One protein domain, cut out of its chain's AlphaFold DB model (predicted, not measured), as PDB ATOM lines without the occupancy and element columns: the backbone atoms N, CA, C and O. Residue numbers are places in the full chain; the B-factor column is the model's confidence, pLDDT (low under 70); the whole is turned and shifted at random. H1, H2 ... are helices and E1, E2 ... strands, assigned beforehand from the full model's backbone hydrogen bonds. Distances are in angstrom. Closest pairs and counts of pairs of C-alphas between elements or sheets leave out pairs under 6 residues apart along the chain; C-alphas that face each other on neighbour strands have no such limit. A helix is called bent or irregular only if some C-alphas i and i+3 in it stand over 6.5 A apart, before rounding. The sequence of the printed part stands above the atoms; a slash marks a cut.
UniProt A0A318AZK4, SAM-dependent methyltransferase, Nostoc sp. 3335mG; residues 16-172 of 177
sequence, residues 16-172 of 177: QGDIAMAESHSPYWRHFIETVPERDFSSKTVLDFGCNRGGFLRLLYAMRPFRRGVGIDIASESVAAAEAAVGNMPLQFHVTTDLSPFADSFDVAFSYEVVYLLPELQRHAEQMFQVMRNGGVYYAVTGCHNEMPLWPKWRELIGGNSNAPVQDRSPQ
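This is residues 16 to 172 of the 177 residues of the protein "SAM-dependent methyltransferase" of Nostoc sp. 3335mG (UniProt A0A318AZK4). A twisted five-stranded parallel sheet makes the core, with H2 and H3 over one face and H4 over the other. The bent helix H1 runs past H2 on the same side of the sheet, its arm H1b packing beside H2 and its arm H1a near the end of H2 at Gly 55, and H5 lies off at one end of the longest axis, touching no helix. The printed part has 157 residues with five named helices and five named strands, in the order H1 E1 H2 E2 H3 E3 E4 H4 E5 H5; the sheet's order is E3 E2 E1 E4 E5, and the class is mixed, helices and strands. It is compact, with a radius of gyration of the C-alphas of 15.2 A and spans of 42 by 33 by 29 A.

Find C-alpha 16 at (-44.925, -55.899, -55.397), where H1, residues 16 to 35, begins. By its hydrogen bonds it was assigned as one helix, but it is bent: C-alphas 24 and 27 are 7.1 A apart, and its arms H1a, 16 to 24, and H1b, 27 to 35, stand at 46 degrees, a steep tilt. Read on to E1, 45 to 49, H2, 55 to 63, E2, 68 to 73, 16.9 A long, H3, 76 to 84, and E3, 91 to 95. Next come E4, 106 to 112, 16.1 A, and H4, 121 to 131, 15.4 A. E5, 132 to 141, 16.9 A, bends by 122 degrees at residue 135. H5, 151 to 161, 15.0 A, ends at C-alpha 161, (-34.745, -50.847, -53.293).

Look across the sheet at N 92 and O 69, 3.0 A; N 70 and O 46, 2.8 A; N 110 and O 47, 2.8 A; and N 139 and O 109, 2.9 A: each is within hydrogen-bond range, one for each parallel neighbour pair from E3 and E2 to E4 and E5. H2, over E2 and E1, has a height over the sheet of 9.4 A; the closest C-alphas of H2 and E1 are those of Leu 57 and Asp 48, 6.8 A. H3, on the same face, is over E3, with Ser 76 and Val 95 closest, their C-alphas 5.8 A apart. H4, on the opposite face, is over E4 and only just over E5, with 3 of its C-alphas; the C-alphas of Val 131 and Phe 106 are the closest of H4 and E4, 6.2 A. E1 H2 E2, E2 H3 E3 and E4 H4 E5 are strand-helix-strand units, parallel neighbour strands with a helix between, each with a right-handed crossover. H1b touches H2 at a steep tilt of 49 degrees, the same way; the closest C-alphas are those of Trp 29 and Phe 56, 6.7 A. H5 is not on the sheet. In H1a, H1b, H2, H3, H4 and H5 every O i to N i+4 pair is within hydrogen-bond range.

The two C-alphas farthest apart are those of Asn 88 and Pro 149, 42.9 A. The printed part has no cut, and no link is long. The mean pLDDT of the printed part is 95.6, and no printed residue is under 70.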
ATOM      1  N   GLN A  16     -44.668 -54.715 -56.230       82.00
ATOM      2  CA  GLN A  16     -44.925 -55.899 -55.397       82.00
ATOM      3  C   GLN A  16     -44.119 -55.883 -54.089       82.00
ATOM      4  O   GLN A  16     -44.516 -56.530 -53.118       82.00
ATOM      5  N   GLY A  17     -43.024 -55.122 -54.040       83.25
ATOM      6  CA  GLY A  17     -42.168 -55.014 -52.865       83.25
ATOM      7  C   GLY A  17     -42.886 -54.418 -51.658       83.25
ATOM      8  O   GLY A  17     -42.721 -54.934 -50.560       83.25
ATOM      9  N   ASP A  18     -43.777 -53.437 -51.844       85.88
ATOM     10  CA  ASP A  18     -44.568 -52.885 -50.732       85.88
ATOM     11  C   ASP A  18     -45.506 -53.939 -50.105       85.88
ATOM     12  O   ASP A  18     -45.766 -53.924 -48.901       85.88
ATOM     13  N   ILE A  19     -46.015 -54.878 -50.911       86.12
ATOM     14  CA  ILE A  19     -46.857 -55.982 -50.425       86.12
ATOM     15  C   ILE A  19     -46.004 -56.957 -49.605       86.12
ATOM     16  O   ILE A  19     -46.346 -57.259 -48.461       86.12
ATOM     17  N   ALA A  20     -44.869 -57.393 -50.159       87.12
ATOM     18  CA  ALA A  20     -43.935 -58.289 -49.477       87.12
ATOM     19  C   ALA A  20     -43.359 -57.664 -48.192       87.12
ATOM     20  O   ALA A  20     -43.130 -58.352 -47.192       87.12
ATOM     21  N   MET A  21     -43.167 -56.344 -48.187       86.62
ATOM     22  CA  MET A  21     -42.759 -55.583 -47.015       86.62
ATOM     23  C   MET A  21     -43.799 -55.729 -45.902       86.62
ATOM     24  O   MET A  21     -43.450 -56.156 -44.806       86.62
ATOM     25  N   ALA A  22     -45.083 -55.485 -46.170       88.56
ATOM     26  CA  ALA A  22     -46.115 -55.618 -45.141       88.56
ATOM     27  C   ALA A  22     -46.201 -57.042 -44.553       88.56
ATOM     28  O   ALA A  22     -46.349 -57.204 -43.339       88.56
ATOM     29  N   GLU A  23     -46.078 -58.077 -45.386       89.06
ATOM     30  CA  GLU A  23     -46.101 -59.474 -44.933       89.06
ATOM     31  C   GLU A  23     -44.891 -59.821 -44.057       89.06
ATOM     32  O   GLU A  23     -45.055 -60.393 -42.976       89.06
ATOM     33  N   SER A  24     -43.689 -59.429 -44.484       91.19
ATOM     34  CA  SER A  24     -42.453 -59.674 -43.730       91.19
ATOM     35  C   SER A  24     -42.374 -58.877 -42.424       91.19
ATOM     36  O   SER A  24     -41.789 -59.366 -41.456       91.19
ATOM     37  N   HIS A  25     -42.989 -57.691 -42.358       93.25
ATOM     38  CA  HIS A  25     -42.977 -56.842 -41.163       93.25
ATOM     39  C   HIS A  25     -44.026 -57.234 -40.113       93.25
ATOM     40  O   HIS A  25     -43.830 -56.990 -38.922       93.25
ATOM     41  N   SER A  26     -45.121 -57.879 -40.525       95.06
ATOM     42  CA  SER A  26     -46.263 -58.210 -39.663       95.06
ATOM     43  C   SER A  26     -45.906 -58.927 -38.343       95.06
ATOM     44  O   SER A  26     -46.437 -58.530 -37.298       95.06
ATOM     45  N   PRO A  27     -44.987 -59.918 -38.299       96.81
ATOM     46  CA  PRO A  27     -44.568 -60.531 -37.035       96.81
ATOM     47  C   PRO A  27     -43.890 -59.542 -36.073       96.81
ATOM     48  O   PRO A  27     -44.159 -59.581 -34.871       96.81
ATOM     49  N   TYR A  28     -43.058 -58.632 -36.589       96.69
ATOM     50  CA  TYR A  28     -42.378 -57.616 -35.780       96.69
ATOM     51  C   TYR A  28     -43.357 -56.559 -35.279       96.69
ATOM     52  O   TYR A  28     -43.328 -56.213 -34.102       96.69
ATOM     53  N   TRP A  29     -44.288 -56.117 -36.131       97.94
ATOM     54  CA  TRP A  29     -45.371 -55.223 -35.722       97.94
ATOM     55  C   TRP A  29     -46.215 -55.828 -34.606       97.94
ATOM     56  O   TRP A  29     -46.494 -55.151 -33.622       97.94
ATOM     57  N   ARG A  30     -46.592 -57.108 -34.719       98.12
ATOM     58  CA  ARG A  30     -47.345 -57.808 -33.671       98.12
ATOM     59  C   ARG A  30     -46.589 -57.800 -32.347       98.12
ATOM     60  O   ARG A  30     -47.169 -57.429 -31.330       98.12
ATOM     61  N   HIS A  31     -45.309 -58.168 -32.375       97.62
ATOM     62  CA  HIS A  31     -44.473 -58.162 -31.180       97.62
ATOM     63  C   HIS A  31     -44.364 -56.757 -30.577       97.62
ATOM     64  O   HIS A  31     -44.609 -56.573 -29.389       97.62
ATOM     65  N   PHE A  32     -44.088 -55.744 -31.399       97.88
ATOM     66  CA  PHE A  32     -44.039 -54.357 -30.952       97.88
ATOM     67  C   PHE A  32     -45.360 -53.915 -30.311       97.88
ATOM     68  O   PHE A  32     -45.349 -53.410 -29.189       97.88
ATOM     69  N   ILE A  33     -46.505 -54.171 -30.955       98.25
ATOM     70  CA  ILE A  33     -47.828 -53.841 -30.405       98.25
ATOM     71  C   ILE A  33     -47.999 -54.486 -29.026       98.25
ATOM     72  O   ILE A  33     -48.487 -53.835 -28.109       98.25
ATOM     73  N   GLU A  34     -47.571 -55.733 -28.825       97.38
ATOM     74  CA  GLU A  34     -47.629 -56.400 -27.516       97.38
ATOM     75  C   GLU A  34     -46.798 -55.697 -26.432       97.38
ATOM     76  O   GLU A  34     -47.220 -55.693 -25.270       97.38
ATOM     77  N   THR A  35     -45.684 -55.057 -26.804       96.81
ATOM     78  CA  THR A  35     -44.843 -54.267 -25.887       96.81
ATOM     79  C   THR A  35     -45.406 -52.885 -25.559       96.81
ATOM     80  O   THR A  35     -45.079 -52.347 -24.502       96.81
ATOM     81  N   VAL A  36     -46.282 -52.326 -26.406       97.56
ATOM     82  CA  VAL A  36     -46.909 -51.016 -26.164       97.56
ATOM     83  C   VAL A  36     -47.730 -51.067 -24.859       97.56
ATOM     84  O   VAL A  36     -48.638 -51.908 -24.754       97.56
ATOM     85  N   PRO A  37     -47.439 -50.202 -23.864       97.12
ATOM     86  CA  PRO A  37     -48.055 -50.242 -22.539       97.12
ATOM     87  C   PRO A  37     -49.543 -49.887 -22.540       97.12
ATOM     88  O   PRO A  37     -50.294 -50.463 -21.748       97.12
ATOM     89  N   GLU A  38     -49.999 -48.987 -23.418       95.88
ATOM     90  CA  GLU A  38     -51.415 -48.631 -23.528       95.88
ATOM     91  C   GLU A  38     -52.226 -49.864 -23.936       95.88
ATOM     92  O   GLU A  38     -52.016 -50.442 -24.997       95.88
ATOM     93  N   ARG A  39     -53.164 -50.312 -23.101       93.56
ATOM     94  CA  ARG A  39     -53.953 -51.523 -23.394       93.56
ATOM     95  C   ARG A  39     -55.276 -51.213 -24.081       93.56
ATOM     96  O   ARG A  39     -55.621 -51.885 -25.048       93.56
ATOM     97  N   ASP A  40     -55.990 -50.201 -23.594       96.62
ATOM     98  CA  ASP A  40     -57.279 -49.790 -24.144       96.62
ATOM     99  C   ASP A  40     -57.118 -48.642 -25.140       96.62
ATOM    100  O   ASP A  40     -56.703 -47.530 -24.802       96.62
ATOM    101  N   PHE A  41     -57.473 -48.945 -26.381       98.44
ATOM    102  CA  PHE A  41     -57.422 -48.036 -27.511       98.44
ATOM    103  C   PHE A  41     -58.812 -47.532 -27.918       98.44
ATOM    104  O   PHE A  41     -58.906 -46.638 -28.753       98.44
ATOM    105  N   SER A  42     -59.892 -48.027 -27.304       98.12
ATOM    106  CA  SER A  42     -61.277 -47.852 -27.768       98.12
ATOM    107  C   SER A  42     -61.717 -46.393 -27.931       98.12
ATOM    108  O   SER A  42     -62.524 -46.083 -28.806       98.12
ATOM    109  N   SER A  43     -61.159 -45.482 -27.132       98.06
ATOM    110  CA  SER A  43     -61.401 -44.033 -27.202       98.06
ATOM    111  C   SER A  43     -60.321 -43.249 -27.959       98.06
ATOM    112  O   SER A  43     -60.500 -42.056 -28.210       98.06
ATOM    113  N   LYS A  44     -59.218 -43.903 -28.337       98.62
ATOM    114  CA  LYS A  44     -58.001 -43.280 -28.862       98.62
ATOM    115  C   LYS A  44     -58.119 -42.934 -30.342       98.62
ATOM    116  O   LYS A  44     -58.673 -43.689 -31.141       98.62
ATOM    117  N   THR A  45     -57.556 -41.786 -30.693       98.81
ATOM    118  CA  THR A  45     -57.261 -41.368 -32.062       98.81
ATOM    119  C   THR A  45     -55.782 -41.621 -32.327       98.81
ATOM    120  O   THR A  45     -54.931 -41.098 -31.605       98.81
ATOM    121  N   VAL A  46     -55.489 -42.452 -33.325       98.88
ATOM    122  CA  VAL A  46     -54.147 -42.971 -33.610       98.88
ATOM    123  C   VAL A  46     -53.598 -42.378 -34.905       98.88
ATOM    124  O   VAL A  46     -54.324 -42.326 -35.898       98.88
ATOM    125  N   LEU A  47     -52.328 -41.978 -34.906       98.88
ATOM    126  CA  LEU A  47     -51.572 -41.620 -36.109       98.88
ATOM    127  C   LEU A  47     -50.540 -42.704 -36.444       98.88
ATOM    128  O   LEU A  47     -49.831 -43.173 -35.559       98.88
ATOM    129  N   ASP A  48     -50.424 -43.049 -37.719       98.75
ATOM    130  CA  ASP A  48     -49.314 -43.813 -38.292       98.75
ATOM    131  C   ASP A  48     -48.653 -42.968 -39.385       98.75
ATOM    132  O   ASP A  48     -49.223 -42.753 -40.457       98.75
ATOM    133  N   PHE A  49     -47.485 -42.411 -39.080       98.25
ATOM    134  CA  PHE A  49     -46.696 -41.616 -40.014       98.25
ATOM    135  C   PHE A  49     -45.712 -42.536 -40.742       98.25
ATOM    136  O   PHE A  49     -44.934 -43.231 -40.091       98.25
ATOM    137  N   GLY A  50     -45.731 -42.519 -42.076       96.56
ATOM    138  CA  GLY A  50     -45.097 -43.542 -42.910       96.56
ATOM    139  C   GLY A  50     -45.950 -44.805 -43.038       96.56
ATOM    140  O   GLY A  50     -45.424 -45.912 -42.949       96.56
ATOM    141  N   CYS A  51     -47.273 -44.665 -43.190       97.31
ATOM    142  CA  CYS A  51     -48.199 -45.796 -43.062       97.31
ATOM    143  C   CYS A  51     -48.129 -46.827 -44.201       97.31
ATOM    144  O   CYS A  51     -48.772 -47.880 -44.117       97.31
ATOM    145  N   ASN A  52     -47.419 -46.528 -45.294       95.94
ATOM    146  CA  ASN A  52     -47.358 -47.333 -46.509       95.94
ATOM    147  C   ASN A  52     -48.785 -47.754 -46.942       95.94
ATOM    148  O   ASN A  52     -49.680 -46.920 -47.069       95.94
ATOM    149  N   ARG A  53     -49.040 -49.055 -47.107       96.81
ATOM    150  CA  ARG A  53     -50.338 -49.648 -47.478       96.81
ATOM    151  C   ARG A  53     -51.264 -49.892 -46.272       96.81
ATOM    152  O   ARG A  53     -52.110 -50.795 -46.292       96.81
ATOM    153  N   GLY A  54     -51.055 -49.165 -45.174       97.81
ATOM    154  CA  GLY A  54     -51.868 -49.207 -43.955       97.81
ATOM    155  C   GLY A  54     -51.848 -50.550 -43.218       97.81
ATOM    156  O   GLY A  54     -52.795 -50.875 -42.504       97.81
ATOM    157  N   GLY A  55     -50.828 -51.387 -43.438       97.75
ATOM    158  CA  GLY A  55     -50.742 -52.726 -42.841       97.75
ATOM    159  C   GLY A  55     -50.665 -52.684 -41.314       97.75
ATOM    160  O   GLY A  55     -51.403 -53.407 -40.642       97.75
ATOM    161  N   PHE A  56     -49.835 -51.783 -40.781       98.44
ATOM    162  CA  PHE A  56     -49.652 -51.602 -39.345       98.44
ATOM    163  C   PHE A  56     -50.946 -51.159 -38.648       98.44
ATOM    164  O   PHE A  56     -51.398 -51.843 -37.732       98.44
ATOM    165  N   LEU A  57     -51.610 -50.096 -39.123       98.56
ATOM    166  CA  LEU A  57     -52.887 -49.632 -38.553       98.56
ATOM    167  C   LEU A  57     -53.983 -50.703 -38.560       98.56
ATOM    168  O   LEU A  57     -54.721 -50.828 -37.582       98.56
ATOM    169  N   ARG A  58     -54.093 -51.493 -39.637       98.25
ATOM    170  CA  ARG A  58     -55.075 -52.587 -39.715       98.25
ATOM    171  C   ARG A  58     -54.770 -53.695 -38.709       98.25
ATOM    172  O   ARG A  58     -55.686 -54.188 -38.051       98.25
ATOM    173  N   LEU A  59     -53.497 -54.063 -38.553       98.38
ATOM    174  CA  LEU A  59     -53.072 -55.035 -37.546       98.38
ATOM    175  C   LEU A  59     -53.310 -54.510 -36.122       98.38
ATOM    176  O   LEU A  59     -53.862 -55.234 -35.293       98.38
ATOM    177  N   LEU A  60     -52.950 -53.251 -35.856       98.56
ATOM    178  CA  LEU A  60     -53.199 -52.597 -34.576       98.56
ATOM    179  C   LEU A  60     -54.691 -52.593 -34.251       98.56
ATOM    180  O   LEU A  60     -55.055 -53.016 -33.162       98.56
ATOM    181  N   TYR A  61     -55.556 -52.209 -35.193       98.56
ATOM    182  CA  TYR A  61     -57.004 -52.212 -34.985       98.56
ATOM    183  C   TYR A  61     -57.548 -53.615 -34.683       98.56
ATOM    184  O   TYR A  61     -58.384 -53.777 -33.797       98.56
ATOM    185  N   ALA A  62     -57.050 -54.644 -35.377       98.00
ATOM    186  CA  ALA A  62     -57.447 -56.029 -35.129       98.00
ATOM    187  C   ALA A  62     -57.038 -56.531 -33.731       98.00
ATOM    188  O   ALA A  62     -57.733 -57.360 -33.150       98.00
ATOM    189  N   MET A  63     -55.917 -56.043 -33.191       98.00
ATOM    190  CA  MET A  63     -55.421 -56.424 -31.862       98.00
ATOM    191  C   MET A  63     -55.983 -55.549 -30.736       98.00
ATOM    192  O   MET A  63     -56.187 -56.030 -29.623       98.00
ATOM    193  N   ARG A  64     -56.189 -54.258 -31.009       97.69
ATOM    194  CA  ARG A  64     -56.596 -53.208 -30.069       97.69
ATOM    195  C   ARG A  64     -57.487 -52.197 -30.806       97.69
ATOM    196  O   ARG A  64     -56.985 -51.172 -31.269       97.69
ATOM    197  N   PRO A  65     -58.798 -52.473 -30.945       98.25
ATOM    198  CA  PRO A  65     -59.708 -51.574 -31.644       98.25
ATOM    199  C   PRO A  65     -59.651 -50.150 -31.081       98.25
ATOM    200  O   PRO A  65     -59.650 -49.959 -29.865       98.25
ATOM    201  N   PHE A  66     -59.627 -49.161 -31.974       98.69
ATOM    202  CA  PHE A  66     -59.567 -47.740 -31.634       98.69
ATOM    203  C   PHE A  66     -60.699 -46.926 -32.253       98.69
ATOM    204  O   PHE A  66     -61.341 -47.354 -33.209       98.69
ATOM    205  N   ARG A  67     -60.924 -45.716 -31.726       98.62
ATOM    206  CA  ARG A  67     -61.982 -44.810 -32.198       98.62
ATOM    207  C   ARG A  67     -61.736 -44.325 -33.627       98.62
ATOM    208  O   ARG A  67     -62.684 -44.225 -34.401       98.62
ATOM    209  N   ARG A  68     -60.496 -43.948 -33.950       98.75
ATOM    210  CA  ARG A  68     -60.100 -43.416 -35.265       98.75
ATOM    211  C   ARG A  68     -58.614 -43.654 -35.509       98.75
ATOM    212  O   ARG A  68     -57.817 -43.434 -34.605       98.75
ATOM    213  N   GLY A  69     -58.252 -44.049 -36.723       98.81
ATOM    214  CA  GLY A  69     -56.868 -44.141 -37.183       98.81
ATOM    215  C   GLY A  69     -56.639 -43.236 -38.386       98.81
ATOM    216  O   GLY A  69     -57.515 -43.102 -39.239       98.81
ATOM    217  N   VAL A  70     -55.474 -42.606 -38.443       98.88
ATOM    218  CA  VAL A  70     -55.043 -41.770 -39.562       98.88
ATOM    219  C   VAL A  70     -53.674 -42.259 -40.008       98.88
ATOM    220  O   VAL A  70     -52.746 -42.288 -39.206       98.88
ATOM    221  N   GLY A  71     -53.555 -42.674 -41.264       98.69
ATOM    222  CA  GLY A  71     -52.282 -43.004 -41.889       98.69
ATOM    223  C   GLY A  71     -51.810 -41.859 -42.777       98.69
ATOM    224  O   GLY A  71     -52.597 -41.290 -43.535       98.69
ATOM    225  N   ILE A  72     -50.539 -41.497 -42.678       98.00
ATOM    226  CA  ILE A  72     -49.934 -40.448 -43.498       98.00
ATOM    227  C   ILE A  72     -48.712 -41.014 -44.189       98.00
ATOM    228  O   ILE A  72     -47.897 -41.684 -43.562       98.00
ATOM    229  N   ASP A  73     -48.586 -40.742 -45.481       96.88
ATOM    230  CA  ASP A  73     -47.465 -41.214 -46.279       96.88
ATOM    231  C   ASP A  73     -47.225 -40.297 -47.496       96.88
ATOM    232  O   ASP A  73     -48.058 -39.454 -47.827       96.88
ATOM    233  N   ILE A  74     -46.084 -40.440 -48.167       94.38
ATOM    234  CA  ILE A  74     -45.717 -39.708 -49.390       94.38
ATOM    235  C   ILE A  74     -45.823 -40.572 -50.659       94.38
ATOM    236  O   ILE A  74     -45.684 -40.044 -51.761       94.38
ATOM    237  N   ALA A  75     -46.068 -41.880 -50.531       94.31
ATOM    238  CA  ALA A  75     -46.252 -42.823 -51.628       94.31
ATOM    239  C   ALA A  75     -47.739 -42.948 -51.998       94.31
ATOM    240  O   ALA A  75     -48.522 -43.662 -51.367       94.31
ATOM    241  N   SER A  76     -48.143 -42.217 -53.034       94.94
ATOM    242  CA  SER A  76     -49.549 -42.026 -53.407       94.94
ATOM    243  C   SER A  76     -50.296 -43.304 -53.806       94.94
ATOM    244  O   SER A  76     -51.456 -43.469 -53.424       94.94
ATOM    245  N   GLU A  77     -49.653 -44.240 -54.507       95.12
ATOM    246  CA  GLU A  77     -50.270 -45.526 -54.855       95.12
ATOM    247  C   GLU A  77     -50.348 -46.461 -53.643       95.12
ATOM    248  O   GLU A  77     -51.313 -47.215 -53.499       95.12
ATOM    249  N   SER A  78     -49.371 -46.390 -52.733       95.25
ATOM    250  CA  SER A  78     -49.395 -47.140 -51.473       95.25
ATOM    251  C   SER A  78     -50.559 -46.679 -50.590       95.25
ATOM    252  O   SER A  78     -51.304 -47.519 -50.083       95.25
ATOM    253  N   VAL A  79     -50.792 -45.365 -50.504       97.06
ATOM    254  CA  VAL A  79     -51.957 -44.776 -49.821       97.06
ATOM    255  C   VAL A  79     -53.269 -45.166 -50.499       97.06
ATOM    256  O   VAL A  79     -54.202 -45.590 -49.819       97.06
ATOM    257  N   ALA A  80     -53.349 -45.104 -51.831       97.19
ATOM    258  CA  ALA A  80     -54.546 -45.533 -52.556       97.19
ATOM    259  C   ALA A  80     -54.881 -47.015 -52.294       97.19
ATOM    260  O   ALA A  80     -56.046 -47.383 -52.135       97.19
ATOM    261  N   ALA A  81     -53.862 -47.872 -52.189       96.31
ATOM    262  CA  ALA A  81     -54.051 -49.264 -51.809       96.31
ATOM    263  C   ALA A  81     -54.469 -49.444 -50.338       96.31
ATOM    264  O   ALA A  81     -55.214 -50.378 -50.036       96.31
ATOM    265  N   ALA A  82     -54.011 -48.573 -49.434       97.50
ATOM    266  CA  ALA A  82     -54.452 -48.556 -48.041       97.50
ATOM    267  C   ALA A  82     -55.949 -48.219 -47.937       97.50
ATOM    268  O   ALA A  82     -56.696 -48.952 -47.286       97.50
ATOM    269  N   GLU A  83     -56.393 -47.181 -48.655       97.88
ATOM    270  CA  GLU A  83     -57.804 -46.786 -48.770       97.88
ATOM    271  C   GLU A  83     -58.666 -47.929 -49.320       97.88
ATOM    272  O   GLU A  83     -59.685 -48.287 -48.736       97.88
ATOM    273  N   ALA A  84     -58.223 -48.597 -50.390       97.75
ATOM    274  CA  ALA A  84     -58.947 -49.738 -50.953       97.75
ATOM    275  C   ALA A  84     -59.083 -50.925 -49.973       97.75
ATOM    276  O   ALA A  84     -60.004 -51.734 -50.101       97.75
ATOM    277  N   ALA A  85     -58.183 -51.041 -48.992       96.56
ATOM    278  CA  ALA A  85     -58.151 -52.122 -48.009       96.56
ATOM    279  C   ALA A  85     -58.849 -51.785 -46.675       96.56
ATOM    280  O   ALA A  85     -58.846 -52.624 -45.767       96.56
ATOM    281  N   VAL A  86     -59.430 -50.586 -46.522       96.12
ATOM    282  CA  VAL A  86     -59.977 -50.107 -45.238       96.12
ATOM    283  C   VAL A  86     -61.211 -50.881 -44.762       96.12
ATOM    284  O   VAL A  86     -61.385 -51.114 -43.563       96.12
ATOM    285  N   GLY A  87     -62.072 -51.316 -45.686       96.06
ATOM    286  CA  GLY A  87     -63.349 -51.949 -45.350       96.06
ATOM    287  C   GLY A  87     -64.202 -51.073 -44.421       96.06
ATOM    288  O   GLY A  87     -64.446 -49.909 -44.711       96.06
ATOM    289  N   ASN A  88     -64.644 -51.635 -43.291       96.31
ATOM    290  CA  ASN A  88     -65.456 -50.929 -42.285       96.31
ATOM    291  C   ASN A  88     -64.627 -50.376 -41.109       96.31
ATOM    292  O   ASN A  88     -65.197 -49.978 -40.092       96.31
ATOM    293  N   MET A  89     -63.293 -50.421 -41.186       98.38
ATOM    294  CA  MET A  89     -62.436 -49.912 -40.113       98.38
ATOM    295  C   MET A  89     -62.468 -48.376 -40.083       98.38
ATOM    296  O   MET A  89     -62.590 -47.751 -41.136       98.38
ATOM    297  N   PRO A  90     -62.324 -47.734 -38.910       98.50
ATOM    298  CA  PRO A  90     -62.352 -46.279 -38.789       98.50
ATOM    299  C   PRO A  90     -60.997 -45.654 -39.177       98.50
ATOM    300  O   PRO A  90     -60.391 -44.946 -38.370       98.50
ATOM    301  N   LEU A  91     -60.494 -45.949 -40.382       98.81
ATOM    302  CA  LEU A  91     -59.210 -45.451 -40.894       98.81
ATOM    303  C   LEU A  91     -59.411 -44.411 -41.994       98.81
ATOM    304  O   LEU A  91     -60.384 -44.461 -42.741       98.81
ATOM    305  N   GLN A  92     -58.464 -43.487 -42.079       98.50
ATOM    306  CA  GLN A  92     -58.336 -42.498 -43.145       98.50
ATOM    307  C   GLN A  92     -56.866 -42.408 -43.528       98.50
ATOM    308  O   GLN A  92     -56.009 -42.464 -42.642       98.50
ATOM    309  N   PHE A  93     -56.564 -42.255 -44.811       98.62
ATOM    310  CA  PHE A  93     -55.199 -42.161 -45.298       98.62
ATOM    311  C   PHE A  93     -54.989 -40.883 -46.112       98.62
ATOM    312  O   PHE A  93     -55.861 -40.427 -46.852       98.62
ATOM    313  N   HIS A  94     -53.812 -40.275 -45.967       98.00
ATOM    314  CA  HIS A  94     -53.499 -39.000 -46.603       98.00
ATOM    315  C   HIS A  94     -52.110 -39.019 -47.238       98.00
ATOM    316  O   HIS A  94     -51.130 -39.397 -46.600       98.00
ATOM    317  N   VAL A  95     -52.032 -38.531 -48.481       97.06
ATOM    318  CA  VAL A  95     -50.760 -38.239 -49.150       97.06
ATOM    319  C   VAL A  95     -50.337 -36.817 -48.789       97.06
ATOM    320  O   VAL A  95     -50.795 -35.861 -49.414       97.06
ATOM    321  N   THR A  96     -49.534 -36.647 -47.740       94.62
ATOM    322  CA  THR A  96     -49.104 -35.318 -47.272       94.62
ATOM    323  C   THR A  96     -47.866 -35.401 -46.384       94.62
ATOM    324  O   THR A  96     -47.611 -36.411 -45.739       94.62
ATOM    325  N   THR A  97     -47.126 -34.298 -46.299       88.19
ATOM    326  CA  THR A  97     -46.141 -34.052 -45.230       88.19
ATOM    327  C   THR A  97     -46.533 -32.887 -44.326       88.19
ATOM    328  O   THR A  97     -45.840 -32.583 -43.355       88.19
ATOM    329  N   ASP A  98     -47.616 -32.186 -44.659       91.69
ATOM    330  CA  ASP A  98     -48.188 -31.155 -43.808       91.69
ATOM    331  C   ASP A  98     -49.150 -31.797 -42.809       91.69
ATOM    332  O   ASP A  98     -50.206 -32.319 -43.176       91.69
ATOM    333  N   LEU A  99     -48.739 -31.759 -41.544       95.31
ATOM    334  CA  LEU A  99     -49.491 -32.284 -40.414       95.31
ATOM    335  C   LEU A  99     -50.309 -31.205 -39.691       95.31
ATOM    336  O   LEU A  99     -51.092 -31.537 -38.804       95.31
ATOM    337  N   SER A 100     -50.173 -29.929 -40.071       94.50
ATOM    338  CA  SER A 100     -50.834 -28.811 -39.389       94.50
ATOM    339  C   SER A 100     -52.367 -28.927 -39.282       94.50
ATOM    340  O   SER A 100     -52.897 -28.527 -38.242       94.50
ATOM    341  N   PRO A 101     -53.108 -29.541 -40.235       96.56
ATOM    342  CA  PRO A 101     -54.551 -29.746 -40.080       96.56
ATOM    343  C   PRO A 101     -54.939 -30.714 -38.951       96.56
ATOM    344  O   PRO A 101     -56.115 -30.792 -38.597       96.56
ATOM    345  N   PHE A 102     -53.978 -31.463 -38.404       97.69
ATOM    346  CA  PHE A 102     -54.180 -32.453 -37.346       97.69
ATOM    347  C   PHE A 102     -53.623 -32.007 -35.987       97.69
ATOM    348  O   PHE A 102     -53.382 -32.849 -35.123       97.69
ATOM    349  N   ALA A 103     -53.402 -30.706 -35.777       98.00
ATOM    350  CA  ALA A 103     -52.969 -30.183 -34.482       98.00
ATOM    351  C   ALA A 103     -53.859 -30.702 -33.326       98.00
ATOM    352  O   ALA A 103     -55.079 -30.806 -33.488       98.00
ATOM    353  N   ASP A 104     -53.250 -31.047 -32.183       98.25
ATOM    354  CA  ASP A 104     -53.940 -31.486 -30.950       98.25
ATOM    355  C   ASP A 104     -54.983 -32.618 -31.164       98.25
ATOM    356  O   ASP A 104     -56.058 -32.667 -30.556       98.25
ATOM    357  N   SER A 105     -54.703 -33.546 -32.086       98.38
ATOM    358  CA  SER A 105     -55.681 -34.552 -32.531       98.38
ATOM    359  C   SER A 105     -55.408 -35.969 -32.037       98.38
ATOM    360  O   SER A 105     -56.365 -36.733 -31.877       98.38
ATOM    361  N   PHE A 106     -54.145 -36.336 -31.804       98.81
ATOM    362  CA  PHE A 106     -53.761 -37.731 -31.580       98.81
ATOM    363  C   PHE A 106     -53.453 -38.038 -30.122       98.81
ATOM    364  O   PHE A 106     -52.740 -37.305 -29.442       98.81
ATOM    365  N   ASP A 107     -53.974 -39.169 -29.654       98.75
ATOM    366  CA  ASP A 107     -53.682 -39.697 -28.323       98.75
ATOM    367  C   ASP A 107     -52.457 -40.627 -28.354       98.75
ATOM    368  O   ASP A 107     -51.726 -40.731 -27.370       98.75
ATOM    369  N   VAL A 108     -52.242 -41.312 -29.483       98.81
ATOM    370  CA  VAL A 108     -51.103 -42.205 -29.726       98.81
ATOM    371  C   VAL A 108     -50.630 -42.004 -31.162       98.81
ATOM    372  O   VAL A 108     -51.449 -42.005 -32.080       98.81
ATOM    373  N   ALA A 109     -49.330 -41.866 -31.377       98.75
ATOM    374  CA  ALA A 109     -48.752 -41.806 -32.711       98.75
ATOM    375  C   ALA A 109     -47.607 -42.803 -32.877       98.75
ATOM    376  O   ALA A 109     -46.889 -43.110 -31.925       98.75
ATOM    377  N   PHE A 110     -47.420 -43.270 -34.105       98.75
ATOM    378  CA  PHE A 110     -46.371 -44.200 -34.487       98.75
ATOM    379  C   PHE A 110     -45.606 -43.676 -35.701       98.75
ATOM    380  O   PHE A 110     -46.172 -43.065 -36.607       98.75
ATOM    381  N   SER A 111     -44.306 -43.942 -35.715       97.94
ATOM    382  CA  SER A 111     -43.461 -43.897 -36.905       97.94
ATOM    383  C   SER A 111     -42.594 -45.142 -36.881       97.94
ATOM    384  O   SER A 111     -41.556 -45.167 -36.219       97.94
ATOM    385  N   TYR A 112     -43.058 -46.197 -37.543       97.00
ATOM    386  CA  TYR A 112     -42.400 -47.497 -37.505       97.00
ATOM    387  C   TYR A 112     -41.502 -47.675 -38.732       97.00
ATOM    388  O   TYR A 112     -42.002 -47.778 -39.844       97.00
ATOM    389  N   GLU A 113     -40.183 -47.723 -38.528       94.44
ATOM    390  CA  GLU A 113     -39.170 -47.877 -39.585       94.44
ATOM    391  C   GLU A 113     -39.290 -46.843 -40.724       94.44
ATOM    392  O   GLU A 113     -39.174 -47.175 -41.902       94.44
ATOM    393  N   VAL A 114     -39.481 -45.566 -40.369       94.62
ATOM    394  CA  VAL A 114     -39.544 -44.451 -41.341       94.62
ATOM    395  C   VAL A 114     -38.625 -43.274 -41.001       94.62
ATOM    396  O   VAL A 114     -38.166 -42.570 -41.896       94.62
ATOM    397  N   VAL A 115     -38.313 -43.040 -39.720       95.31
ATOM    398  CA  VAL A 115     -37.629 -41.803 -39.284       95.31
ATOM    399  C   VAL A 115     -36.221 -41.643 -39.873       95.31
ATOM    400  O   VAL A 115     -35.777 -40.525 -40.116       95.31
ATOM    401  N   TYR A 116     -35.549 -42.748 -40.205       93.38
ATOM    402  CA  TYR A 116     -34.238 -42.760 -40.866       93.38
ATOM    403  C   TYR A 116     -34.272 -42.304 -42.338       93.38
ATOM    404  O   TYR A 116     -33.223 -42.098 -42.948       93.38
ATOM    405  N   LEU A 117     -35.458 -42.141 -42.928       92.38
ATOM    406  CA  LEU A 117     -35.651 -41.621 -44.287       92.38
ATOM    407  C   LEU A 117     -35.852 -40.098 -44.292       92.38
ATOM    408  O   LEU A 117     -35.748 -39.453 -45.336       92.38
ATOM    409  N   LEU A 118     -36.139 -39.502 -43.132       92.44
ATOM    410  CA  LEU A 118     -36.511 -38.095 -43.029       92.44
ATOM    411  C   LEU A 118     -35.273 -37.202 -43.096       92.44
ATOM    412  O   LEU A 118     -34.357 -37.406 -42.301       92.44
ATOM    413  N   PRO A 119     -35.225 -36.189 -43.980       90.44
ATOM    414  CA  PRO A 119     -34.078 -35.283 -44.069       90.44
ATOM    415  C   PRO A 119     -33.974 -34.341 -42.857       90.44
ATOM    416  O   PRO A 119     -32.873 -34.073 -42.385       90.44
ATOM    417  N   GLU A 120     -35.110 -33.907 -42.304       92.44
ATOM    418  CA  GLU A 120     -35.201 -32.903 -41.233       92.44
ATOM    419  C   GLU A 120     -35.865 -33.512 -39.983       92.44
ATOM    420  O   GLU A 120     -37.078 -33.393 -39.798       92.44
ATOM    421  N   LEU A 121     -35.087 -34.195 -39.133       94.69
ATOM    422  CA  LEU A 121     -35.615 -34.867 -37.936       94.69
ATOM    423  C   LEU A 121     -36.227 -33.899 -36.921       94.69
ATOM    424  O   LEU A 121     -37.314 -34.170 -36.424       94.69
ATOM    425  N   GLN A 122     -35.570 -32.767 -36.657       95.88
ATOM    426  CA  GLN A 122     -36.073 -31.771 -35.706       95.88
ATOM    427  C   GLN A 122     -37.444 -31.240 -36.138       95.88
ATOM    428  O   GLN A 122     -38.389 -31.206 -35.355       95.88
ATOM    429  N   ARG A 123     -37.598 -30.918 -37.428       95.56
ATOM    430  CA  ARG A 123     -38.892 -30.503 -37.982       95.56
ATOM    431  C   ARG A 123     -39.950 -31.595 -37.815       95.56
ATOM    432  O   ARG A 123     -41.097 -31.288 -37.503       95.56
ATOM    433  N   HIS A 124     -39.587 -32.856 -38.037       95.94
ATOM    434  CA  HIS A 124     -40.498 -33.974 -37.803       95.94
ATOM    435  C   HIS A 124     -40.910 -34.060 -36.330       95.94
ATOM    436  O   HIS A 124     -42.104 -34.117 -36.050       95.94
ATOM    437  N   ALA A 125     -39.963 -33.988 -35.393       96.94
ATOM    438  CA  ALA A 125     -40.240 -33.992 -33.958       96.94
ATOM    439  C   ALA A 125     -41.181 -32.841 -33.553       96.94
ATOM    440  O   ALA A 125     -42.169 -33.071 -32.853       96.94
ATOM    441  N   GLU A 126     -40.952 -31.630 -34.069       97.19
ATOM    442  CA  GLU A 126     -41.832 -30.472 -33.873       97.19
ATOM    443  C   GLU A 126     -43.248 -30.712 -34.417       97.19
ATOM    444  O   GLU A 126     -44.230 -30.432 -33.729       97.19
ATOM    445  N   GLN A 127     -43.379 -31.251 -35.636       97.25
ATOM    446  CA  GLN A 127     -44.684 -31.565 -36.224       97.25
ATOM    447  C   GLN A 127     -45.412 -32.656 -35.434       97.25
ATOM    448  O   GLN A 127     -46.608 -32.520 -35.181       97.25
ATOM    449  N   MET A 128     -44.703 -33.707 -35.010       98.06
ATOM    450  CA  MET A 128     -45.269 -34.753 -34.162       98.06
ATOM    451  C   MET A 128     -45.761 -34.157 -32.845       98.06
ATOM    452  O   MET A 128     -46.918 -34.359 -32.492       98.06
ATOM    453  N   PHE A 129     -44.949 -33.343 -32.168       97.44
ATOM    454  CA  PHE A 129     -45.353 -32.661 -30.938       97.44
ATOM    455  C   PHE A 129     -46.617 -31.807 -31.126       97.44
ATOM    456  O   PHE A 129     -47.515 -31.856 -30.291       97.44
ATOM    457  N   GLN A 130     -46.727 -31.068 -32.234       98.00
ATOM    458  CA  GLN A 130     -47.890 -30.223 -32.530       98.00
ATOM    459  C   GLN A 130     -49.191 -31.010 -32.745       98.00
ATOM    460  O   GLN A 130     -50.269 -30.519 -32.403       98.00
ATOM    461  N   VAL A 131     -49.122 -32.206 -33.335       98.50
ATOM    462  CA  VAL A 131     -50.322 -33.024 -33.587       98.50
ATOM    463  C   VAL A 131     -50.741 -33.882 -32.400       98.50
ATOM    464  O   VAL A 131     -51.892 -34.330 -32.340       98.50
ATOM    465  N   MET A 132     -49.832 -34.114 -31.453       98.69
ATOM    466  CA  MET A 132     -50.152 -34.824 -30.223       98.69
ATOM    467  C   MET A 132     -51.038 -33.976 -29.320       98.69
ATOM    468  O   MET A 132     -50.823 -32.779 -29.134       98.69
ATOM    469  N   ARG A 133     -52.010 -34.634 -28.690       98.19
ATOM    470  CA  ARG A 133     -52.717 -34.062 -27.550       98.19
ATOM    471  C   ARG A 133     -51.824 -33.970 -26.332       98.19
ATOM    472  O   ARG A 133     -50.886 -34.752 -26.171       98.19
ATOM    473  N   ASN A 134     -52.190 -33.089 -25.404       97.19
ATOM    474  CA  ASN A 134     -51.568 -33.090 -24.085       97.19
ATOM    475  C   ASN A 134     -51.725 -34.467 -23.407       97.19
ATOM    476  O   ASN A 134     -52.838 -34.977 -23.259       97.19
ATOM    477  N   GLY A 135     -50.604 -35.063 -22.995       96.19
ATOM    478  CA  GLY A 135     -50.550 -36.414 -22.428       96.19
ATOM    479  C   GLY A 135     -50.613 -37.552 -23.455       96.19
ATOM    480  O   GLY A 135     -50.686 -38.712 -23.052       96.19
ATOM    481  N   GLY A 136     -50.598 -37.248 -24.755       98.06
ATOM    482  CA  GLY A 136     -50.434 -38.245 -25.807       98.06
ATOM    483  C   GLY A 136     -49.013 -38.812 -25.848       98.06
ATOM    484  O   GLY A 136     -48.069 -38.198 -25.352       98.06
ATOM    485  N   VAL A 137     -48.860 -39.987 -26.458       98.25
ATOM    486  CA  VAL A 137     -47.566 -40.676 -26.588       98.25
ATOM    487  C   VAL A 137     -47.190 -40.889 -28.052       98.25
ATOM    488  O   VAL A 137     -48.037 -41.214 -28.885       98.25
ATOM    489  N   TYR A 138     -45.909 -40.720 -28.361       98.31
ATOM    490  CA  TYR A 138     -45.352 -40.962 -29.683       98.31
ATOM    491  C   TYR A 138     -44.286 -42.059 -29.624       98.31
ATOM    492  O   TYR A 138     -43.357 -41.989 -28.823       98.31
ATOM    493  N   TYR A 139     -44.423 -43.059 -30.493       98.38
ATOM    494  CA  TYR A 139     -43.471 -44.147 -30.667       98.38
ATOM    495  C   TYR A 139     -42.739 -44.007 -32.007       98.38
ATOM    496  O   TYR A 139     -43.271 -44.370 -33.059       98.38
ATOM    497  N   ALA A 140     -41.500 -43.518 -31.964       97.06
ATOM    498  CA  ALA A 140     -40.550 -43.614 -33.070       97.06
ATOM    499  C   ALA A 140     -39.752 -44.918 -32.940       97.06
ATOM    500  O   ALA A 140     -39.036 -45.117 -31.961       97.06
ATOM    501  N   VAL A 141     -39.885 -45.814 -33.918       95.88
ATOM    502  CA  VAL A 141     -39.199 -47.112 -33.931       95.88
ATOM    503  C   VAL A 141     -38.260 -47.156 -35.124       95.88
ATOM    504  O   VAL A 141     -38.691 -46.956 -36.260       95.88
ATOM    505  N   THR A 142     -36.981 -47.427 -34.879       94.31
ATOM    506  CA  THR A 142     -36.025 -47.702 -35.949       94.31
ATOM    507  C   THR A 142     -34.874 -48.588 -35.483       94.31
ATOM    508  O   THR A 142     -34.321 -48.387 -34.403       94.31
ATOM    509  N   GLY A 143     -34.497 -49.554 -36.319       92.12
ATOM    510  CA  GLY A 143     -33.220 -50.268 -36.254       92.12
ATOM    511  C   GLY A 143     -32.153 -49.699 -37.199       92.12
ATOM    512  O   GLY A 143     -31.045 -50.224 -37.267       92.12
ATOM    513  N   CYS A 144     -32.469 -48.642 -37.950       93.88
ATOM    514  CA  CYS A 144     -31.620 -48.087 -38.999       93.88
ATOM    515  C   CYS A 144     -30.760 -46.934 -38.459       93.88
ATOM    516  O   CYS A 144     -31.164 -45.768 -38.461       93.88
ATOM    517  N   HIS A 145     -29.561 -47.271 -37.983       95.31
ATOM    518  CA  HIS A 145     -28.590 -46.306 -37.468       95.31
ATOM    519  C   HIS A 145     -27.143 -46.767 -37.695       95.31
ATOM    520  O   HIS A 145     -26.863 -47.961 -37.790       95.31
ATOM    521  N   ASN A 146     -26.204 -45.823 -37.735       95.38
ATOM    522  CA  ASN A 146     -24.809 -46.065 -38.110       95.38
ATOM    523  C   ASN A 146     -23.977 -46.848 -37.082       95.38
ATOM    524  O   ASN A 146     -22.943 -47.411 -37.434       95.38
ATOM    525  N   GLU A 147     -24.460 -46.959 -35.845       95.38
ATOM    526  CA  GLU A 147     -23.868 -47.830 -34.825       95.38
ATOM    527  C   GLU A 147     -24.305 -49.304 -34.949       95.38
ATOM    528  O   GLU A 147     -23.729 -50.174 -34.294       95.38
ATOM    529  N   MET A 148     -25.299 -49.630 -35.788       94.94
ATOM    530  CA  MET A 148     -25.682 -51.020 -36.038       94.94
ATOM    531  C   MET A 148     -24.586 -51.698 -36.884       94.94
ATOM    532  O   MET A 148     -24.337 -51.264 -38.009       94.94
ATOM    533  N   PRO A 149     -23.983 -52.826 -36.447       95.62
ATOM    534  CA  PRO A 149     -22.898 -53.480 -37.193       95.62
ATOM    535  C   PRO A 149     -23.260 -53.890 -38.629       95.62
ATOM    536  O   PRO A 149     -22.397 -53.986 -39.500       95.62
ATOM    537  N   LEU A 150     -24.544 -54.150 -38.882       95.44
ATOM    538  CA  LEU A 150     -25.064 -54.514 -40.199       95.44
ATOM    539  C   LEU A 150     -25.493 -53.306 -41.046       95.44
ATOM    540  O   LEU A 150     -25.912 -53.503 -42.188       95.44
ATOM    541  N   TRP A 151     -25.380 -52.077 -40.534       95.06
ATOM    542  CA  TRP A 151     -25.857 -50.874 -41.215       95.06
ATOM    543  C   TRP A 151     -25.284 -50.666 -42.613       95.06
ATOM    544  O   TRP A 151     -26.080 -50.402 -43.508       95.06
ATOM    545  N   PRO A 152     -23.978 -50.868 -42.882       94.56
ATOM    546  CA  PRO A 152     -23.455 -50.681 -44.234       94.56
ATOM    547  C   PRO A 152     -24.175 -51.539 -45.284       94.56
ATOM    548  O   PRO A 152     -24.483 -51.055 -46.368       94.56
ATOM    549  N   LYS A 153     -24.512 -52.790 -44.936       95.06
ATOM    550  CA  LYS A 153     -25.249 -53.703 -45.824       95.06
ATOM    551  C   LYS A 153     -26.721 -53.316 -45.940       95.06
ATOM    552  O   LYS A 153     -27.279 -53.346 -47.031       95.06
ATOM    553  N   TRP A 154     -27.347 -52.955 -44.820       93.25
ATOM    554  CA  TRP A 154     -28.747 -52.530 -44.801       93.25
ATOM    555  C   TRP A 154     -28.970 -51.240 -45.582       93.25
ATOM    556  O   TRP A 154     -29.920 -51.156 -46.348       93.25
ATOM    557  N   ARG A 155     -28.067 -50.269 -45.452       93.69
ATOM    558  CA  ARG A 155     -28.116 -49.011 -46.194       93.69
ATOM    559  C   ARG A 155     -28.043 -49.237 -47.701       93.69
ATOM    560  O   ARG A 155     -28.794 -48.602 -48.431       93.69
ATOM    561  N   GLU A 156     -27.166 -50.130 -48.160       93.94
ATOM    562  CA  GLU A 156     -27.081 -50.498 -49.578       93.94
ATOM    563  C   GLU A 156     -28.369 -51.185 -50.050       93.94
ATOM    564  O   GLU A 156     -28.937 -50.790 -51.064       93.94
ATOM    565  N   LEU A 157     -28.873 -52.157 -49.283       92.44
ATOM    566  CA  LEU A 157     -30.096 -52.886 -49.618       92.44
ATOM    567  C   LEU A 157     -31.322 -51.964 -49.687       92.44
ATOM    568  O   LEU A 157     -32.071 -52.011 -50.658       92.44
ATOM    569  N   ILE A 158     -31.533 -51.125 -48.672       90.88
ATOM    570  CA  ILE A 158     -32.672 -50.201 -48.627       90.88
ATOM    571  C   ILE A 158     -32.499 -49.122 -49.698       90.88
ATOM    572  O   ILE A 158     -33.435 -48.853 -50.443       90.88
ATOM    573  N   GLY A 159     -31.302 -48.542 -49.828       90.38
ATOM    574  CA  GLY A 159     -31.019 -47.506 -50.822       90.38
ATOM    575  C   GLY A 159     -31.136 -47.991 -52.270       90.38
ATOM    576  O   GLY A 159     -31.494 -47.204 -53.138       90.38
ATOM    577  N   GLY A 160     -30.875 -49.274 -52.539       90.81
ATOM    578  CA  GLY A 160     -31.067 -49.884 -53.859       90.81
ATOM    579  C   GLY A 160     -32.523 -50.232 -54.184       90.81
ATOM    580  O   GLY A 160     -32.873 -50.352 -55.358       90.81
ATOM    581  N   ASN A 161     -33.369 -50.366 -53.161       89.94
ATOM    582  CA  ASN A 161     -34.745 -50.847 -53.293       89.94
ATOM    583  C   ASN A 161     -35.807 -49.793 -52.954       89.94
ATOM    584  O   ASN A 161     -36.992 -50.063 -53.128       89.94
ATOM    585  N   SER A 162     -35.420 -48.606 -52.477       89.38
ATOM    586  CA  SER A 162     -36.339 -47.525 -52.112       89.38
ATOM    587  C   SER A 162     -36.275 -46.363 -53.097       89.38
ATOM    588  O   SER A 162     -35.200 -45.947 -53.524       89.38
ATOM    589  N   ASN A 163     -37.433 -45.782 -53.409       88.38
ATOM    590  CA  ASN A 163     -37.514 -44.529 -54.158       88.38
ATOM    591  C   ASN A 163     -37.098 -43.307 -53.314       88.38
ATOM    592  O   ASN A 163     -36.764 -42.259 -53.870       88.38
ATOM    593  N   ALA A 164     -37.104 -43.431 -51.983       85.88
ATOM    594  CA  ALA A 164     -36.716 -42.370 -51.063       85.88
ATOM    595  C   ALA A 164     -35.260 -42.532 -50.586       85.88
ATOM    596  O   ALA A 164     -34.810 -43.648 -50.320       85.88
ATOM    597  N   PRO A 165     -34.508 -41.428 -50.430       87.75
ATOM    598  CA  PRO A 165     -33.119 -41.496 -50.002       87.75
ATOM    599  C   PRO A 165     -32.996 -41.869 -48.519       87.75
ATOM    600  O   PRO A 165     -33.569 -41.223 -47.641       87.75
ATOM    601  N   VAL A 166     -32.161 -42.870 -48.243       90.94
ATOM    602  CA  VAL A 166     -31.779 -43.274 -46.885       90.94
ATOM    603  C   VAL A 166     -30.804 -42.261 -46.282       90.94
ATOM    604  O   VAL A 166     -29.813 -41.900 -46.923       90.94
ATOM    605  N   GLN A 167     -31.045 -41.838 -45.038       91.62
ATOM    606  CA  GLN A 167     -30.128 -40.978 -44.286       91.62
ATOM    607  C   GLN A 167     -29.158 -41.821 -43.455       91.62
ATOM    608  O   GLN A 167     -29.505 -42.894 -42.971       91.62
ATOM    609  N   ASP A 168     -27.938 -41.325 -43.269       93.31
ATOM    610  CA  ASP A 168     -26.921 -41.976 -42.443       93.31
ATOM    611  C   ASP A 168     -26.860 -41.289 -41.077       93.31
ATOM    612  O   ASP A 168     -26.266 -40.220 -40.950       93.31
ATOM    613  N   ARG A 169     -27.547 -41.859 -40.081       93.81
ATOM    614  CA  ARG A 169     -27.775 -41.229 -38.769       93.81
ATOM    615  C   ARG A 169     -27.282 -42.097 -37.626       93.81
ATOM    616  O   ARG A 169     -27.403 -43.320 -37.679       93.81
ATOM    617  N   SER A 170     -26.765 -41.468 -36.584       95.50
ATOM    618  CA  SER A 170     -26.473 -42.105 -35.303       95.50
ATOM    619  C   SER A 170     -27.724 -42.199 -34.425       95.50
ATOM    620  O   SER A 170     -28.678 -41.447 -34.628       95.50
ATOM    621  N   PRO A 171     -27.735 -43.087 -33.415       95.44
ATOM    622  CA  PRO A 171     -28.727 -43.046 -32.344       95.44
ATOM    623  C   PRO A 171     -28.843 -41.662 -31.694       95.44
ATOM    624  O   PRO A 171     -29.952 -41.216 -31.415       95.44
ATOM    625  N   GLN A 172     -27.713 -40.970 -31.500       96.25
ATOM    626  CA  GLN A 172     -27.689 -39.643 -30.887       96.25
ATOM    627  C   GLN A 172     -28.432 -38.600 -31.733       96.25
ATOM    628  O   GLN A 172     -29.163 -37.790 -31.176       96.25
TER     629      GLN A 172